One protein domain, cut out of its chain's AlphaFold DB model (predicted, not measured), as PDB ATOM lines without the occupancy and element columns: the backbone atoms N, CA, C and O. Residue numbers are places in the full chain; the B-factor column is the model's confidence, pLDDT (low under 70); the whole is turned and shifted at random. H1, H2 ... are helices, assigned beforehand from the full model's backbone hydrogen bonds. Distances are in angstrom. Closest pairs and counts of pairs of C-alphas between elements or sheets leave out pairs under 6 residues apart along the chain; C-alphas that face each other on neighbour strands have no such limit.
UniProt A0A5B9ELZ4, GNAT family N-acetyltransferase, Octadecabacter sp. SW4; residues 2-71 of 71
ATOM      1  N   ILE A   2      15.877  35.697 -40.245       95.00
ATOM      2  CA  ILE A   2      14.419  35.634 -40.402       95.00
ATOM      3  C   ILE A   2      13.900  37.067 -40.466       95.00
ATOM      4  O   ILE A   2      14.122  37.844 -39.538       95.00
ATOM      5  N   GLU A   3      13.237  37.414 -41.567       92.44
ATOM      6  CA  GLU A   3      12.749  38.777 -41.798       92.44
ATOM      7  C   GLU A   3      11.305  38.965 -41.339       92.44
ATOM      8  O   GLU A   3      11.009  39.879 -40.575       92.44
ATOM      9  N   ASN A   4      10.402  38.089 -41.783       90.38
ATOM     10  CA  ASN A   4       8.978  38.201 -41.503       90.38
ATOM     11  C   ASN A   4       8.401  36.857 -41.082       90.38
ATOM     12  O   ASN A   4       8.545  35.851 -41.772       90.38
ATOM     13  N   VAL A   5       7.678  36.873 -39.965       91.62
ATOM     14  CA  VAL A   5       6.885  35.742 -39.487       91.62
ATOM     15  C   VAL A   5       5.453  36.223 -39.364       91.62
ATOM     16  O   VAL A   5       5.148  37.113 -38.569       91.62
ATOM     17  N   VAL A   6       4.569  35.655 -40.178       92.12
ATOM     18  CA  VAL A   6       3.163  36.051 -40.224       92.12
ATOM     19  C   VAL A   6       2.297  34.818 -40.055       92.12
ATOM     20  O   VAL A   6       2.429  33.830 -40.768       92.12
ATOM     21  N   THR A   7       1.374  34.889 -39.102       93.19
ATOM     22  CA  THR A   7       0.269  33.940 -38.982       93.19
ATOM     23  C   THR A   7      -1.028  34.698 -39.221       93.19
ATOM     24  O   THR A   7      -1.271  35.734 -38.582       93.19
ATOM     25  N   ALA A   8      -1.848  34.184 -40.142       95.06
ATOM     26  CA  ALA A   8      -3.161  34.739 -40.448       95.06
ATOM     27  C   ALA A   8      -3.987  34.899 -39.154       95.06
ATOM     28  O   ALA A   8      -3.952  33.989 -38.321       95.06
ATOM     29  N   PRO A   9      -4.717  36.016 -38.948       93.56
ATOM     30  CA  PRO A   9      -5.409  36.297 -37.686       93.56
ATOM     31  C   PRO A   9      -6.300  35.154 -37.189       93.56
ATOM     32  O   PRO A   9      -6.209  34.771 -36.026       93.56
ATOM     33  N   THR A  10      -7.068  34.538 -38.090       96.56
ATOM     34  CA  THR A  10      -7.980  33.412 -37.814       96.56
ATOM     35  C   THR A  10      -7.275  32.107 -37.418       96.56
ATOM     36  O   THR A  10      -7.917  31.169 -36.950       96.56
ATOM     37  N   HIS A  11      -5.953  32.047 -37.578       94.62
ATOM     38  CA  HIS A  11      -5.116  30.872 -37.340       94.62
ATOM     39  C   HIS A  11      -4.110  31.073 -36.188       94.62
ATOM     40  O   HIS A  11      -3.289  30.195 -35.912       94.62
ATOM     41  N   ARG A  12      -4.142  32.224 -35.500       92.31
ATOM     42  CA  ARG A  12      -3.263  32.508 -34.352       92.31
ATOM     43  C   ARG A  12      -3.650  31.672 -33.129       92.31
ATOM     44  O   ARG A  12      -4.736  31.113 -33.068       92.31
ATOM     45  N   LEU A  13      -2.729  31.583 -32.163       90.94
ATOM     46  CA  LEU A  13      -2.891  30.843 -30.897       90.94
ATOM     47  C   LEU A  13      -3.111  29.324 -31.044       90.94
ATOM     48  O   LEU A  13      -3.449  28.650 -30.083       90.94
ATOM     49  N   ARG A  14      -2.840  28.761 -32.228       95.12
ATOM     50  CA  ARG A  14      -2.905  27.314 -32.512       95.12
ATOM     51  C   ARG A  14      -1.525  26.644 -32.592       95.12
ATOM     52  O   ARG A  14      -1.376  25.580 -33.178       95.12
ATOM     53  N   GLY A  15      -0.477  27.319 -32.117       94.38
ATOM     54  CA  GLY A  15       0.908  26.825 -32.185       94.38
ATOM     55  C   GLY A  15       1.551  26.819 -33.582       94.38
ATOM     56  O   GLY A  15       2.713  26.445 -33.706       94.38
ATOM     57  N   LEU A  16       0.853  27.269 -34.632       96.06
ATOM     58  CA  LEU A  16       1.361  27.248 -36.013       96.06
ATOM     59  C   LEU A  16       2.652  28.056 -36.190       96.06
ATOM     60  O   LEU A  16       3.615  27.550 -36.757       96.06
ATOM     61  N   GLY A  17       2.707  29.276 -35.643       95.31
ATOM     62  CA  GLY A  17       3.917  30.102 -35.695       95.31
ATOM     63  C   GLY A  17       5.114  29.440 -35.003       95.31
ATOM     64  O   GLY A  17       6.218  29.475 -35.534       95.31
ATOM     65  N   ARG A  18       4.889  28.770 -33.863       95.75
ATOM     66  CA  ARG A  18       5.935  28.020 -33.146       95.75
ATOM     67  C   ARG A  18       6.469  26.877 -34.004       95.75
ATOM     68  O   ARG A  18       7.676  26.737 -34.134       95.75
ATOM     69  N   ARG A  19       5.575  26.089 -34.612       97.06
ATOM     70  CA  ARG A  19       5.953  24.967 -35.488       97.06
ATOM     71  C   ARG A  19       6.752  25.437 -36.702       97.06
ATOM     72  O   ARG A  19       7.769  24.835 -37.019       97.06
ATOM     73  N   ALA A  20       6.321  26.523 -37.342       96.69
ATOM     74  CA  ALA A  20       7.039  27.112 -38.470       96.69
ATOM     75  C   ALA A  20       8.442  27.599 -38.068       96.69
ATOM     76  O   ALA A  20       9.415  27.309 -38.759       96.69
ATOM     77  N   MET A  21       8.556  28.290 -36.928       97.38
ATOM     78  CA  MET A  21       9.846  28.740 -36.398       97.38
ATOM     79  C   MET A  21      10.770  27.572 -36.061       97.38
ATOM     80  O   MET A  21      11.934  27.612 -36.440       97.38
ATOM     81  N   GLN A  22      10.258  26.529 -35.403       97.44
ATOM     82  CA  GLN A  22      11.058  25.355 -35.062       97.44
ATOM     83  C   GLN A  22      11.603  24.678 -36.321       97.44
ATOM     84  O   GLN A  22      12.801  24.458 -36.414       97.44
ATOM     85  N   ALA A  23      10.759  24.467 -37.335       98.06
ATOM     86  CA  ALA A  23      11.199  23.884 -38.599       98.06
ATOM     87  C   ALA A  23      12.288  24.728 -39.291       98.06
ATOM     88  O   ALA A  23      13.244  24.181 -39.837       98.06
ATOM     89  N   ALA A  24      12.171  26.060 -39.251       98.06
ATOM     90  CA  ALA A  24      13.190  26.951 -39.805       98.06
ATOM     91  C   ALA A  24      14.517  26.880 -39.027       98.06
ATOM     92  O   ALA A  24      15.585  26.892 -39.640       98.06
ATOM     93  N   LEU A  25      14.456  26.798 -37.693       98.06
ATOM     94  CA  LEU A  25      15.630  26.632 -36.836       98.06
ATOM     95  C   LEU A  25      16.304  25.280 -37.088       98.06
ATOM     96  O   LEU A  25      17.494  25.253 -37.381       98.06
ATOM     97  N   ASP A  26      15.541  24.187 -37.062       98.19
ATOM     98  CA  ASP A  26      16.040  22.830 -37.303       98.19
ATOM     99  C   ASP A  26      16.739  22.736 -38.665       98.19
ATOM    100  O   ASP A  26      17.845  22.204 -38.768       98.19
ATOM    101  N   HIS A  27      16.142  23.332 -39.704       98.38
ATOM    102  CA  HIS A  27      16.760  23.411 -41.023       98.38
ATOM    103  C   HIS A  27      18.076  24.200 -41.001       98.38
ATOM    104  O   HIS A  27      19.077  23.740 -41.545       98.38
ATOM    105  N   ALA A  28      18.105  25.373 -40.363       98.25
ATOM    106  CA  ALA A  28      19.320  26.180 -40.273       98.25
ATOM    107  C   ALA A  28      20.455  25.429 -39.554       98.25
ATOM    108  O   ALA A  28      21.592  25.432 -40.028       98.25
ATOM    109  N   TRP A  29      20.151  24.739 -38.453       98.00
ATOM    110  CA  TRP A  29      21.132  23.945 -37.714       98.00
ATOM    111  C   TRP A  29      21.627  22.736 -38.506       98.00
ATOM    112  O   TRP A  29      22.829  22.476 -38.517       98.00
ATOM    113  N   ALA A  30      20.743  22.049 -39.237       98.56
ATOM    114  CA  ALA A  30      21.134  20.966 -40.143       98.56
ATOM    115  C   ALA A  30      22.121  21.444 -41.223       98.56
ATOM    116  O   ALA A  30      23.048  20.721 -41.583       98.56
ATOM    117  N   GLN A  31      21.981  22.694 -41.674       98.38
ATOM    118  CA  GLN A  31      22.910  23.347 -42.603       98.38
ATOM    119  C   GLN A  31      24.155  23.938 -41.924       98.38
ATOM    120  O   GLN A  31      24.902  24.693 -42.547       98.38
ATOM    121  N   ARG A  32      24.394  23.620 -40.644       97.81
ATOM    122  CA  ARG A  32      25.508  24.144 -39.837       97.81
ATOM    123  C   ARG A  32      25.544  25.674 -39.788       97.81
ATOM    124  O   ARG A  32      26.618  26.272 -39.700       97.81
ATOM    125  N   ALA A  33      24.382  26.328 -39.839       98.25
ATOM    126  CA  ALA A  33      24.313  27.760 -39.604       98.25
ATOM    127  C   ALA A  33      24.856  28.065 -38.204       98.25
ATOM    128  O   ALA A  33      24.453  27.447 -37.225       98.25
ATOM    129  N   TYR A  34      25.753  29.041 -38.099       96.31
ATOM    130  CA  TYR A  34      26.314  29.437 -36.806       96.31
ATOM    131  C   TYR A  34      25.274  30.120 -35.903       96.31
ATOM    132  O   TYR A  34      25.289  29.949 -34.688       96.31
ATOM    133  N   LYS A  35      24.369  30.916 -36.487       95.31
ATOM    134  CA  LYS A  35      23.317  31.628 -35.750       95.31
ATOM    135  C   LYS A  35      22.112  31.962 -36.624       95.31
ATOM    136  O   LYS A  35      22.248  32.215 -37.823       95.31
ATOM    137  N   VAL A  36      20.951  32.080 -35.987       96.81
ATOM    138  CA  VAL A  36      19.725  32.639 -36.571       96.81
ATOM    139  C   VAL A  36      19.362  33.903 -35.800       96.81
ATOM    140  O   VAL A  36      19.472  33.960 -34.582       96.81
ATOM    141  N   MET A  37      18.974  34.950 -36.518       95.62
ATOM    142  CA  MET A  37      18.722  36.274 -35.952       95.62
ATOM    143  C   MET A  37      17.536  36.933 -36.649       95.62
ATOM    144  O   MET A  37      17.270  36.646 -37.823       95.62
ATOM    145  N   LEU A  38      16.841  37.794 -35.905       94.62
ATOM    146  CA  LEU A  38      15.691  38.587 -36.338       94.62
ATOM    147  C   LEU A  38      15.658  39.928 -35.603       94.62
ATOM    148  O   LEU A  38      16.271  40.086 -34.547       94.62
ATOM    149  N   LEU A  39      14.896  40.877 -36.143       92.44
ATOM    150  CA  LEU A  39      14.545  42.124 -35.471       92.44
ATOM    151  C   LEU A  39      13.028  42.175 -35.298       92.44
ATOM    152  O   LEU A  39      12.281  41.955 -36.248       92.44
ATOM    153  N   THR A  40      12.563  42.498 -34.093       89.94
ATOM    154  CA  THR A  40      11.132  42.651 -33.814       89.94
ATOM    155  C   THR A  40      10.832  44.022 -33.225       89.94
ATOM    156  O   THR A  40      11.564  44.538 -32.383       89.94
ATOM    157  N   GLY A  41       9.736  44.633 -33.673       84.38
ATOM    158  CA  GLY A  41       9.278  45.910 -33.138       84.38
ATOM    159  C   GLY A  41       8.643  45.745 -31.758       84.38
ATOM    160  O   GLY A  41       7.785  44.883 -31.570       84.38
ATOM    161  N   GLN A  42       8.987  46.627 -30.817       83.00
ATOM    162  CA  GLN A  42       8.453  46.582 -29.449       83.00
ATOM    163  C   GLN A  42       6.923  46.739 -29.401       83.00
ATOM    164  O   GLN A  42       6.250  46.031 -28.658       83.00
ATOM    165  N   LYS A  43       6.350  47.587 -30.267       82.25
ATOM    166  CA  LYS A  43       4.899  47.863 -30.309       82.25
ATOM    167  C   LYS A  43       4.030  46.655 -30.683       82.25
ATOM    168  O   LYS A  43       2.824  46.703 -30.486       82.25
ATOM    169  N   ARG A  44       4.609  45.596 -31.262       78.31
ATOM    170  CA  ARG A  44       3.853  44.425 -31.740       78.31
ATOM    171  C   ARG A  44       3.663  43.340 -30.678       78.31
ATOM    172  O   ARG A  44       2.985  42.363 -30.961       78.31
ATOM    173  N   GLY A  45       4.297  43.458 -29.507       82.62
ATOM    174  CA  GLY A  45       4.185  42.457 -28.436       82.62
ATOM    175  C   GLY A  45       4.719  41.062 -28.798       82.62
ATOM    176  O   GLY A  45       4.488  40.107 -28.070       82.62
ATOM    177  N   ALA A  46       5.452  40.918 -29.908       89.44
ATOM    178  CA  ALA A  46       5.928  39.619 -30.392       89.44
ATOM    179  C   ALA A  46       7.157  39.085 -29.630       89.44
ATOM    180  O   ALA A  46       7.609  37.979 -29.907       89.44
ATOM    181  N   ARG A  47       7.700  39.852 -28.671       91.12
ATOM    182  CA  ARG A  47       8.888  39.477 -27.888       91.12
ATOM    183  C   ARG A  47       8.706  38.124 -27.190       91.12
ATOM    184  O   ARG A  47       9.482  37.219 -27.463       91.12
ATOM    185  N   GLY A  48       7.629  37.958 -26.418       91.56
ATOM    186  CA  GLY A  48       7.363  36.704 -25.703       91.56
ATOM    187  C   GLY A  48       7.180  35.500 -26.632       91.56
ATOM    188  O   GLY A  48       7.555  34.384 -26.288       91.56
ATOM    189  N   PHE A  49       6.677  35.713 -27.854       92.56
ATOM    190  CA  PHE A  49       6.622  34.650 -28.858       92.56
ATOM    191  C   PHE A  49       8.029  34.181 -29.258       92.56
ATOM    192  O   PHE A  49       8.282  32.976 -29.239       92.56
ATOM    193  N   TYR A  50       8.941  35.104 -29.574       94.75
ATOM    194  CA  TYR A  50      10.308  34.761 -29.980       94.75
ATOM    195  C   TYR A  50      11.149  34.192 -28.829       94.75
ATOM    196  O   TYR A  50      11.864  33.213 -29.037       94.75
ATOM    197  N   GLU A  51      11.007  34.727 -27.614       94.12
ATOM    198  CA  GLU A  51      11.633  34.160 -26.408       94.12
ATOM    199  C   GLU A  51      11.174  32.720 -26.180       94.12
ATOM    200  O   GLU A  51      11.981  31.831 -25.920       94.12
ATOM    201  N   SER A  52       9.885  32.444 -26.394       93.81
ATOM    202  CA  SER A  52       9.351  31.097 -26.214       93.81
ATOM    203  C   SER A  52       9.905  30.058 -27.201       93.81
ATOM    204  O   SER A  52       9.697  28.868 -26.976       93.81
ATOM    205  N   VAL A  53      10.567  30.474 -28.289       95.06
ATOM    206  CA  VAL A  53      11.253  29.589 -29.255       95.06
ATOM    207  C   VAL A  53      12.783  29.709 -29.185       95.06
ATOM    208  O   VAL A  53      13.471  29.252 -30.092       95.06
ATOM    209  N   GLY A  54      13.315  30.296 -28.108       94.12
ATOM    210  CA  GLY A  54      14.744  30.270 -27.775       94.12
ATOM    211  C   GLY A  54      15.560  31.491 -28.205       94.12
ATOM    212  O   GLY A  54      16.781  31.457 -28.097       94.12
ATOM    213  N   PHE A  55      14.935  32.572 -28.685       95.06
ATOM    214  CA  PHE A  55      15.663  33.817 -28.960       95.06
ATOM    215  C   PHE A  55      15.880  34.621 -27.669       95.06
ATOM    216  O   PHE A  55      14.952  34.772 -26.879       95.06
ATOM    217  N   SER A  56      17.066  35.215 -27.505       93.06
ATOM    218  CA  SER A  56      17.359  36.239 -26.488       93.06
ATOM    219  C   SER A  56      17.707  37.575 -27.158       93.06
ATOM    220  O   SER A  56      18.178  37.614 -28.299       93.06
ATOM    221  N   CYS A  57      17.450  38.680 -26.455       89.94
ATOM    222  CA  CYS A  57      17.880  40.026 -26.835       89.94
ATOM    223  C   CYS A  57      18.974  40.597 -25.919       89.94
ATOM    224  O   CYS A  57      19.269  41.787 -26.008       89.94
ATOM    225  N   ASP A  58      19.560  39.775 -25.052       89.25
ATOM    226  CA  ASP A  58      20.478  40.243 -24.008       89.25
ATOM    227  C   ASP A  58      21.908  40.411 -24.545       89.25
ATOM    228  O   ASP A  58      22.648  41.288 -24.107       89.25
ATOM    229  N   ASP A  59      22.271  39.638 -25.572       87.00
ATOM    230  CA  ASP A  59      23.629  39.630 -26.125       87.00
ATOM    231  C   ASP A  59      23.903  40.758 -27.134       87.00
ATOM    232  O   ASP A  59      25.067  41.097 -27.396       87.00
ATOM    233  N   LYS A  60      22.859  41.285 -27.796       87.19
ATOM    234  CA  LYS A  60      22.986  42.219 -28.932       87.19
ATOM    235  C   LYS A  60      21.834  43.219 -29.018       87.19
ATOM    236  O   LYS A  60      20.664  42.857 -28.951       87.19
ATOM    237  N   PHE A  61      22.181  44.469 -29.330       88.69
ATOM    238  CA  PHE A  61      21.214  45.518 -29.649       88.69
ATOM    239  C   PHE A  61      20.755  45.459 -31.110       88.69
ATOM    240  O   PHE A  61      21.567  45.356 -32.030       88.69
ATOM    241  N   GLY A  62      19.447  45.605 -31.329       88.94
ATOM    242  CA  GLY A  62      18.880  45.893 -32.645       88.94
ATOM    243  C   GLY A  62      18.904  47.395 -32.926       88.94
ATOM    244  O   GLY A  62      18.355  48.172 -32.149       88.94
ATOM    245  N   MET A  63      19.509  47.813 -34.038       90.06
ATOM    246  CA  MET A  63      19.613  49.224 -34.431       90.06
ATOM    247  C   MET A  63      18.886  49.475 -35.754       90.06
ATOM    248  O   MET A  63      18.895  48.626 -36.643       90.06
ATOM    249  N   ALA A  64      18.249  50.639 -35.892       89.56
ATOM    250  CA  ALA A  64      17.591  51.052 -37.127       89.56
ATOM    251  C   ALA A  64      17.667  52.573 -37.303       89.56
ATOM    252  O   ALA A  64      17.389  53.318 -36.366       89.56
ATOM    253  N   ILE A  65      17.960  53.021 -38.523       91.81
ATOM    254  CA  ILE A  65      17.820  54.415 -38.952       91.81
ATOM    255  C   ILE A  65      16.627  54.516 -39.905       91.81
ATOM    256  O   ILE A  65      16.422  53.645 -40.751       91.81
ATOM    257  N   ARG A  66      15.798  55.550 -39.752       87.19
ATOM    258  CA  ARG A  66      14.648  55.806 -40.630       87.19
ATOM    259  C   ARG A  66      14.741  57.225 -41.162       87.19
ATOM    260  O   ARG A  66      15.066  58.138 -40.411       87.19
ATOM    261  N   ARG A  67      14.417  57.414 -42.441       90.69
ATOM    262  CA  ARG A  67      14.089  58.750 -42.948       90.69
ATOM    263  C   ARG A  67      12.754  59.161 -42.333       90.69
ATOM    264  O   ARG A  67      11.878  58.307 -42.181       90.69
ATOM    265  N   ALA A  68      12.612  60.430 -41.953       78.62
ATOM    266  CA  ALA A  68      11.321  60.950 -41.525       78.62
ATOM    267  C   ALA A  68      10.324  60.724 -42.667       78.62
ATOM    268  O   ALA A  68      10.516  61.233 -43.770       78.62
ATOM    269  N   THR A  69       9.306  59.902 -42.429       69.19
ATOM    270  CA  THR A  69       8.191  59.801 -43.362       69.19
ATOM    271  C   THR A  69       7.476  61.144 -43.300       69.19
ATOM    272  O   THR A  69       7.046  61.539 -42.213       69.19
ATOM    273  N   ALA A  70       7.405  61.871 -44.419       58.62
ATOM    274  CA  ALA A  70       6.504  63.013 -44.525       58.62
ATOM    275  C   ALA A  70       5.110  62.524 -44.108       58.62
ATOM    276  O   ALA A  70       4.649  61.490 -44.600       58.62
ATOM    277  N   ARG A  71       4.546  63.179 -43.093       53.19
ATOM    278  CA  ARG A  71       3.253  62.825 -42.510       53.19
ATOM    279  C   ARG A  71       2.124  63.178 -43.466       53.19
ATOM    280  O   ARG A  71       2.239  64.242 -44.109       53.19
TER     281      ARG A  71
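Overview. This is residues 2 to 71 of the 71 residues of the protein "GNAT family N-acetyltransferase" of Octadecabacter sp. SW4 (UniProt A0A5B9ELZ4). The model has little regular structure: one longer helix, H1, forms one side of a loose body of unnamed loops, with the short helix H2 near it. Residues 9 to 14 stick out before H1, and the tail, residues 65 to 71, sticks out at the end. The printed part has 70 residues, with H1 then H2, no named strand, and class all helix with only 20 residues in named elements. It is loose, with a radius of gyration of the C-alphas of 14.3 A and spans of 43 by 34 by 20 A.

Along the chain. Residues 2 to 15 hold no named element. H1, residues 16 to 30, measures 21.2 A from C-alpha 16 at (1.361, 27.248, -36.013) to C-alpha 30. H2, residues 47 to 51, measures 6.2 A and ends at C-alpha 51, (11.633, 34.160, -26.408).

Arrangement. H1 and H2 are close but not clearly touching; their closest C-alphas, those of Arg 18 and Phe 49, are 7.9 A apart. Every O i to N i+4 pair in H1 and H2 is within hydrogen-bond range.

Size, cuts and confidence. The C-alphas farthest apart, those of Ala 30 and Arg 71, are 45.6 A apart. The link from H1 to H2 is long, 16 residues. The printed part has no cut; pLDDT is under 70 at residues 69 to 71.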